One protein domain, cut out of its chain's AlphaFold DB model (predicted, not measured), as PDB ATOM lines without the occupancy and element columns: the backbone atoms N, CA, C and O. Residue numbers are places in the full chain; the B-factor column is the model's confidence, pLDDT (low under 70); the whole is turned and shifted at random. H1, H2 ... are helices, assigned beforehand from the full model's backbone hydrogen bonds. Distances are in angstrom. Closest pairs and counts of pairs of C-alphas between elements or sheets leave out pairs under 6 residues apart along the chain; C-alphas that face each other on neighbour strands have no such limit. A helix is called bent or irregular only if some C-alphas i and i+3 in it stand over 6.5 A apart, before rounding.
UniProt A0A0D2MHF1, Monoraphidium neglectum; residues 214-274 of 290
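What this domain is: This is residues 214 to 274 of the 290 residues of a protein of Monoraphidium neglectum (UniProt A0A0D2MHF1). Two helices meet near their ends in an open V: the longer, H1, is an arm that stands free over residues 214 to 231, and from the far end of the other, H2, a long loop folds back and sets the short H3 on H2, within the opening of the V. The printed part has 61 residues, with three named helices in the order H1, H2, H3 and no named strand; its class is all helix. The whole is loose, with a radius of gyration of the C-alphas of 14.2 A and spans of 33 by 33 by 19 A.

Where its parts are: Find C-alpha 214 at (17.602, 9.153, 42.524); from there H1 runs through residues 214 to 235, 31.0 A from first to last C-alpha. Near residue 221 you meet a kink of 33 degrees, and H1 is only just irregular: C-alphas 220 and 223 are 6.6 A apart. Go on to C-alpha 239 at (24.149, -21.021, 39.403), where H2 begins; it covers residues 239 to 252 and measures 19.9 A. H3, residues 268 to 272, ends at C-alpha 272, at (15.850, -10.550, 40.644).

How they stand to each other: Look first at Tyr 233 and Val 240, whose C-alphas, 6.5 A apart, are the closest of H1 and H2. These helices are close but not clearly touching, and run opposite ways at a steep tilt of 57 degrees. H2 touches H3 with residues 246 to 251 alone; their closest C-alphas, of Val 247 and Pro 268, are 5.1 A apart. H1 and H3 are apart. In H2 and H3 every O i to N i+4 pair is within hydrogen-bond range; in H1, 16 of 18 are.

The domain as a whole: The C-alphas farthest apart, of His 234 and Gly 263, are 34.7 A from each other. The link from H1 to H2 is tight, and the link from H2 to H3, residues 253 to 267, is long. The printed part has no cut, and no printed residue has a pLDDT under 70.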
ATOM      1  N   ALA A 214      17.724  10.593  42.352       81.94
ATOM      2  CA  ALA A 214      17.602   9.153  42.524       81.94
ATOM      3  C   ALA A 214      17.978   8.398  41.245       81.94
ATOM      4  O   ALA A 214      18.775   7.464  41.306       81.94
ATOM      5  N   GLU A 215      17.470   8.817  40.081       82.75
ATOM      6  CA  GLU A 215      17.725   8.110  38.822       82.75
ATOM      7  C   GLU A 215      19.220   8.083  38.485       82.75
ATOM      8  O   GLU A 215      19.783   7.019  38.217       82.75
ATOM      9  N   ARG A 216      19.890   9.237  38.576       85.00
ATOM     10  CA  ARG A 216      21.339   9.348  38.371       85.00
ATOM     11  C   ARG A 216      22.115   8.482  39.362       85.00
ATOM     12  O   ARG A 216      23.042   7.776  38.961       85.00
ATOM     13  N   THR A 217      21.714   8.498  40.634       84.12
ATOM     14  CA  THR A 217      22.327   7.678  41.690       84.12
ATOM     15  C   THR A 217      22.218   6.188  41.362       84.12
ATOM     16  O   THR A 217      23.220   5.471  41.407       84.12
ATOM     17  N   TYR A 218      21.039   5.716  40.948       83.81
ATOM     18  CA  TYR A 218      20.839   4.324  40.544       83.81
ATOM     19  C   TYR A 218      21.628   3.965  39.283       83.81
ATOM     20  O   TYR A 218      22.336   2.957  39.271       83.81
ATOM     21  N   ARG A 219      21.590   4.810  38.245       87.44
ATOM     22  CA  ARG A 219      22.348   4.589  37.001       87.44
ATOM     23  C   ARG A 219      23.852   4.488  37.253       87.44
ATOM     24  O   ARG A 219      24.513   3.639  36.656       87.44
ATOM     25  N   ALA A 220      24.396   5.293  38.169       86.88
ATOM     26  CA  ALA A 220      25.802   5.209  38.565       86.88
ATOM     27  C   ALA A 220      26.150   3.865  39.237       86.88
ATOM     28  O   ALA A 220      27.262   3.355  39.070       86.88
ATOM     29  N   LEU A 221      25.201   3.255  39.955       85.88
ATOM     30  CA  LEU A 221      25.379   1.952  40.600       85.88
ATOM     31  C   LEU A 221      25.258   0.770  39.630       85.88
ATOM     32  O   LEU A 221      25.876  -0.263  39.890       85.88
ATOM     33  N   TYR A 222      24.555   0.901  38.499       88.88
ATOM     34  CA  TYR A 222      24.352  -0.209  37.550       88.88
ATOM     35  C   TYR A 222      25.659  -0.854  37.092       88.88
ATOM     36  O   TYR A 222      25.776  -2.077  37.102       88.88
ATOM     37  N   LYS A 223      26.685  -0.049  36.785       89.94
ATOM     38  CA  LYS A 223      28.008  -0.567  36.393       89.94
ATOM     39  C   LYS A 223      28.624  -1.452  37.482       89.94
ATOM     40  O   LYS A 223      29.201  -2.493  37.183       89.94
ATOM     41  N   ARG A 224      28.475  -1.062  38.754       87.69
ATOM     42  CA  ARG A 224      28.980  -1.836  39.898       87.69
ATOM     43  C   ARG A 224      28.181  -3.118  40.094       87.69
ATOM     44  O   ARG A 224      28.788  -4.158  40.309       87.69
ATOM     45  N   VAL A 225      26.854  -3.059  39.982       87.38
ATOM     46  CA  VAL A 225      25.986  -4.243  40.097       87.38
ATOM     47  C   VAL A 225      26.325  -5.273  39.019       87.38
ATOM     48  O   VAL A 225      26.525  -6.439  39.341       87.38
ATOM     49  N   LEU A 226      26.489  -4.847  37.762       89.50
ATOM     50  CA  LEU A 226      26.894  -5.735  36.667       89.50
ATOM     51  C   LEU A 226      28.244  -6.409  36.947       89.50
ATOM     52  O   LEU A 226      28.370  -7.621  36.773       89.50
ATOM     53  N   LEU A 227      29.230  -5.651  37.440       91.06
ATOM     54  CA  LEU A 227      30.537  -6.196  37.809       91.06
ATOM     55  C   LEU A 227      30.437  -7.228  38.944       91.06
ATOM     56  O   LEU A 227      31.083  -8.272  38.874       91.06
ATOM     57  N   GLN A 228      29.643  -6.960  39.985       87.81
ATOM     58  CA  GLN A 228      29.470  -7.915  41.085       87.81
ATOM     59  C   GLN A 228      28.718  -9.173  40.637       87.81
ATOM     60  O   GLN A 228      29.122 -10.270  41.009       87.81
ATOM     61  N   ASN A 229      27.706  -9.040  39.776       88.06
ATOM     62  CA  ASN A 229      27.006 -10.185  39.193       88.06
ATOM     63  C   ASN A 229      27.954 -11.051  38.350       88.06
ATOM     64  O   ASN A 229      27.945 -12.272  38.474       88.06
ATOM     65  N   ALA A 230      28.815 -10.434  37.533       91.56
ATOM     66  CA  ALA A 230      29.815 -11.162  36.753       91.56
ATOM     67  C   ALA A 230      30.805 -11.917  37.656       91.56
ATOM     68  O   ALA A 230      31.082 -13.092  37.426       91.56
ATOM     69  N   ARG A 231      31.291 -11.276  38.729       90.81
ATOM     70  CA  ARG A 231      32.159 -11.919  39.732       90.81
ATOM     71  C   ARG A 231      31.467 -13.081  40.438       90.81
ATOM     72  O   ARG A 231      32.094 -14.114  40.652       90.81
ATOM     73  N   TYR A 232      30.191 -12.922  40.779       88.50
ATOM     74  CA  TYR A 232      29.387 -13.977  41.382       88.50
ATOM     75  C   TYR A 232      29.290 -15.199  40.468       88.50
ATOM     76  O   TYR A 232      29.686 -16.286  40.875       88.50
ATOM     77  N   TYR A 233      28.863 -15.028  39.216       91.19
ATOM     78  CA  TYR A 233      28.729 -16.152  38.287       91.19
ATOM     79  C   TYR A 233      30.070 -16.757  37.867       91.19
ATOM     80  O   TYR A 233      30.139 -17.953  37.604       91.19
ATOM     81  N   HIS A 234      31.152 -15.976  37.862       93.12
ATOM     82  CA  HIS A 234      32.496 -16.530  37.708       93.12
ATOM     83  C   HIS A 234      32.872 -17.446  38.885       93.12
ATOM     84  O   HIS A 234      33.471 -18.498  38.688       93.12
ATOM     85  N   ARG A 235      32.498 -17.067  40.115       92.31
ATOM     86  CA  ARG A 235      32.740 -17.871  41.320       92.31
ATOM     87  C   ARG A 235      31.820 -19.093  41.412       92.31
ATOM     88  O   ARG A 235      32.254 -20.122  41.925       92.31
ATOM     89  N   PHE A 236      30.584 -18.973  40.931       89.81
ATOM     90  CA  PHE A 236      29.543 -19.999  40.996       89.81
ATOM     91  C   PHE A 236      28.911 -20.230  39.610       89.81
ATOM     92  O   PHE A 236      27.755 -19.874  39.371       89.81
ATOM     93  N   PRO A 237      29.650 -20.835  38.662       94.31
ATOM     94  CA  PRO A 237      29.165 -21.017  37.291       94.31
ATOM     95  C   PRO A 237      27.939 -21.940  37.203       94.31
ATOM     96  O   PRO A 237      27.119 -21.781  36.301       94.31
ATOM     97  N   GLY A 238      27.774 -22.864  38.159       93.75
ATOM     98  CA  GLY A 238      26.605 -23.746  38.259       93.75
ATOM     99  C   GLY A 238      25.287 -23.016  38.541       93.75
ATOM    100  O   GLY A 238      24.220 -23.524  38.196       93.75
ATOM    101  N   ASP A 239      25.347 -21.796  39.075       91.75
ATOM    102  CA  ASP A 239      24.149 -21.021  39.403       91.75
ATOM    103  C   ASP A 239      23.525 -20.388  38.156       91.75
ATOM    104  O   ASP A 239      22.318 -20.157  38.119       91.75
ATOM    105  N   VAL A 240      24.307 -20.160  37.094       92.06
ATOM    106  CA  VAL A 240      23.816 -19.596  35.825       92.06
ATOM    107  C   VAL A 240      22.676 -20.441  35.229       92.06
ATOM    108  O   VAL A 240      21.578 -19.906  35.032       92.06
ATOM    109  N   PRO A 241      22.858 -21.752  34.949       95.62
ATOM    110  CA  PRO A 241      21.774 -22.573  34.416       95.62
ATOM    111  C   PRO A 241      20.611 -22.737  35.405       95.62
ATOM    112  O   PRO A 241      19.467 -22.873  34.963       95.62
ATOM    113  N   LEU A 242      20.865 -22.700  36.719       92.75
ATOM    114  CA  LEU A 242      19.821 -22.783  37.744       92.75
ATOM    115  C   LEU A 242      18.924 -21.539  37.731       92.75
ATOM    116  O   LEU A 242      17.705 -21.662  37.597       92.75
ATOM    117  N   VAL A 243      19.515 -20.345  37.787       91.50
ATOM    118  CA  VAL A 243      18.789 -19.070  37.724       91.50
ATOM    119  C   VAL A 243      18.016 -18.965  36.411       91.50
ATOM    120  O   VAL A 243      16.835 -18.617  36.427       91.50
ATOM    121  N   HIS A 244      18.622 -19.336  35.277       93.75
ATOM    122  CA  HIS A 244      17.918 -19.379  33.992       93.75
ATOM    123  C   HIS A 244      16.704 -20.312  34.018       93.75
ATOM    124  O   HIS A 244      15.649 -19.946  33.501       93.75
ATOM    125  N   ARG A 245      16.823 -21.499  34.625       95.12
ATOM    126  CA  ARG A 245      15.710 -22.447  34.753       95.12
ATOM    127  C   ARG A 245      14.562 -21.853  35.565       95.12
ATOM    128  O   ARG A 245      13.422 -21.909  35.111       95.12
ATOM    129  N   ILE A 246      14.865 -21.244  36.712       91.81
ATOM    130  CA  ILE A 246      13.862 -20.608  37.578       91.81
ATOM    131  C   ILE A 246      13.182 -19.454  36.836       91.81
ATOM    132  O   ILE A 246      11.958 -19.398  36.777       91.81
ATOM    133  N   VAL A 247      13.954 -18.559  36.216       92.31
ATOM    134  CA  VAL A 247      13.417 -17.408  35.475       92.31
ATOM    135  C   VAL A 247      12.501 -17.850  34.333       92.31
ATOM    136  O   VAL A 247      11.404 -17.313  34.204       92.31
ATOM    137  N   ARG A 248      12.911 -18.845  33.534       93.75
ATOM    138  CA  ARG A 248      12.078 -19.388  32.446       93.75
ATOM    139  C   ARG A 248      10.799 -20.023  32.975       93.75
ATOM    140  O   ARG A 248       9.735 -19.765  32.426       93.75
ATOM    141  N   TYR A 249      10.898 -20.809  34.048       92.44
ATOM    142  CA  TYR A 249       9.730 -21.402  34.692       92.44
ATOM    143  C   TYR A 249       8.737 -20.324  35.136       92.44
ATOM    144  O   TYR A 249       7.568 -20.396  34.773       92.44
ATOM    145  N   LEU A 250       9.206 -19.297  35.855       92.56
ATOM    146  CA  LEU A 250       8.361 -18.205  36.346       92.56
ATOM    147  C   LEU A 250       7.745 -17.377  35.208       92.56
ATOM    148  O   LEU A 250       6.616 -16.919  35.346       92.56
ATOM    149  N   ALA A 251       8.472 -17.175  34.105       91.44
ATOM    150  CA  ALA A 251       7.984 -16.444  32.936       91.44
ATOM    151  C   ALA A 251       6.903 -17.207  32.152       91.44
ATOM    152  O   ALA A 251       6.053 -16.580  31.528       91.44
ATOM    153  N   ALA A 252       6.922 -18.544  32.192       93.00
ATOM    154  CA  ALA A 252       5.937 -19.387  31.518       93.00
ATOM    155  C   ALA A 252       4.602 -19.509  32.279       93.00
ATOM    156  O   ALA A 252       3.627 -19.996  31.713       93.00
ATOM    157  N   GLN A 253       4.537 -19.088  33.549       87.38
ATOM    158  CA  GLN A 253       3.311 -19.170  34.347       87.38
ATOM    159  C   GLN A 253       2.369 -17.983  34.066       87.38
ATOM    160  O   GLN A 253       2.786 -16.828  34.229       87.38
ATOM    161  N   PRO A 254       1.088 -18.218  33.724       79.94
ATOM    162  CA  PRO A 254       0.098 -17.155  33.568       79.94
ATOM    163  C   PRO A 254      -0.059 -16.336  34.860       79.94
ATOM    164  O   PRO A 254      -0.473 -16.851  35.897       79.94
ATOM    165  N   GLY A 255       0.287 -15.046  34.810       75.25
ATOM    166  CA  GLY A 255       0.207 -14.138  35.963       75.25
ATOM    167  C   GLY A 255       1.366 -14.238  36.968       75.25
ATOM    168  O   GLY A 255       1.346 -13.531  37.974       75.25
ATOM    169  N   GLY A 256       2.387 -15.058  36.699       74.50
ATOM    170  CA  GLY A 256       3.543 -15.279  37.573       74.50
ATOM    171  C   GLY A 256       3.499 -16.611  38.328       74.50
ATOM    172  O   GLY A 256       2.515 -17.342  38.292       74.50
ATOM    173  N   GLY A 257       4.595 -16.929  39.013       84.50
ATOM    174  CA  GLY A 257       4.777 -18.140  39.809       84.50
ATOM    175  C   GLY A 257       3.963 -18.179  41.115       84.50
ATOM    176  O   GLY A 257       2.936 -17.498  41.236       84.50
ATOM    177  N   PRO A 258       4.384 -19.002  42.096       86.56
ATOM    178  CA  PRO A 258       3.603 -19.269  43.303       86.56
ATOM    179  C   PRO A 258       3.335 -18.005  44.129       86.56
ATOM    180  O   PRO A 258       4.095 -17.032  44.080       86.56
ATOM    181  N   LEU A 259       2.248 -18.038  44.903       88.69
ATOM    182  CA  LEU A 259       1.947 -17.012  45.896       88.69
ATOM    183  C   LEU A 259       2.928 -17.120  47.063       88.69
ATOM    184  O   LEU A 259       3.147 -18.196  47.617       88.69
ATOM    185  N   LEU A 260       3.511 -15.988  47.431       85.00
ATOM    186  CA  LEU A 260       4.314 -15.833  48.632       85.00
ATOM    187  C   LEU A 260       3.390 -15.628  49.848       85.00
ATOM    188  O   LEU A 260       2.247 -15.196  49.670       85.00
ATOM    189  N   PRO A 261       3.874 -15.839  51.089       80.44
ATOM    190  CA  PRO A 261       3.078 -15.625  52.305       80.44
ATOM    191  C   PRO A 261       2.439 -14.230  52.411       80.44
ATOM    192  O   PRO A 261       1.395 -14.072  53.031       80.44
ATOM    193  N   GLY A 262       3.037 -13.219  51.769       75.88
ATOM    194  CA  GLY A 262       2.499 -11.856  51.689       75.88
ATOM    195  C   GLY A 262       1.448 -11.626  50.595       75.88
ATOM    196  O   GLY A 262       1.168 -10.476  50.275       75.88
ATOM    197  N   GLY A 263       0.928 -12.676  49.951       83.44
ATOM    198  CA  GLY A 263      -0.097 -12.584  48.900       83.44
ATOM    199  C   GLY A 263       0.408 -12.104  47.534       83.44
ATOM    200  O   GLY A 263      -0.362 -12.031  46.578       83.44
ATOM    201  N   THR A 264       1.699 -11.795  47.406       84.50
ATOM    202  CA  THR A 264       2.327 -11.408  46.136       84.50
ATOM    203  C   THR A 264       2.783 -12.637  45.355       84.50
ATOM    204  O   THR A 264       3.181 -13.644  45.937       84.50
ATOM    205  N   ARG A 265       2.746 -12.577  44.021       87.88
ATOM    206  CA  ARG A 265       3.262 -13.659  43.169       87.88
ATOM    207  C   ARG A 265       4.770 -13.539  42.976       87.88
ATOM    208  O   ARG A 265       5.298 -12.448  42.743       87.88
ATOM    209  N   LEU A 266       5.464 -14.674  43.009       88.12
ATOM    210  CA  LEU A 266       6.866 -14.742  42.608       88.12
ATOM    211  C   LEU A 266       6.965 -14.629  41.082       88.12
ATOM    212  O   LEU A 266       6.444 -15.456  40.348       88.12
ATOM    213  N   THR A 267       7.648 -13.612  40.584       90.19
ATOM    214  CA  THR A 267       7.851 -13.338  39.156       90.19
ATOM    215  C   THR A 267       9.348 -13.307  38.866       90.19
ATOM    216  O   THR A 267      10.138 -13.159  39.803       90.19
ATOM    217  N   PRO A 268       9.781 -13.369  37.593       90.56
ATOM    218  CA  PRO A 268      11.185 -13.146  37.259       90.56
ATOM    219  C   PRO A 268      11.735 -11.840  37.851       90.56
ATOM    220  O   PRO A 268      12.836 -11.814  38.394       90.56
ATOM    221  N   ARG A 269      10.932 -10.767  37.811       87.56
ATOM    222  CA  ARG A 269      11.311  -9.454  38.340       87.56
ATOM    223  C   ARG A 269      11.481  -9.477  39.856       87.56
ATOM    224  O   ARG A 269      12.469  -8.951  40.353       87.56
ATOM    225  N   THR A 270      10.547 -10.073  40.596       82.75
ATOM    226  CA  THR A 270      10.656 -10.128  42.062       82.75
ATOM    227  C   THR A 270      11.772 -11.065  42.518       82.75
ATOM    228  O   THR A 270      12.463 -10.722  43.471       82.75
ATOM    229  N   LEU A 271      12.044 -12.159  41.792       86.06
ATOM    230  CA  LEU A 271      13.219 -13.013  42.014       86.06
ATOM    231  C   LEU A 271      14.526 -12.209  41.906       86.06
ATOM    232  O   LEU A 271      15.384 -12.294  42.779       86.06
ATOM    233  N   GLN A 272      14.663 -11.387  40.863       83.44
ATOM    234  CA  GLN A 272      15.850 -10.550  40.644       83.44
ATOM    235  C   GLN A 272      16.028  -9.448  41.706       83.44
ATOM    236  O   GLN A 272      17.125  -8.911  41.845       83.44
ATOM    237  N   LEU A 273      14.982  -9.129  42.477       78.31
ATOM    238  CA  LEU A 273      15.028  -8.164  43.580       78.31
ATOM    239  C   LEU A 273      15.371  -8.799  44.941       78.31
ATOM    240  O   LEU A 273      15.628  -8.069  45.896       78.31
ATOM    241  N   LEU A 274      15.445 -10.135  45.043       72.12
ATOM    242  CA  LEU A 274      15.746 -10.843  46.302       72.12
ATOM    243  C   LEU A 274      17.160 -10.579  46.848       72.12
ATOM    244  O   LEU A 274      17.434 -10.886  48.009       72.12
TER     245      LEU A 274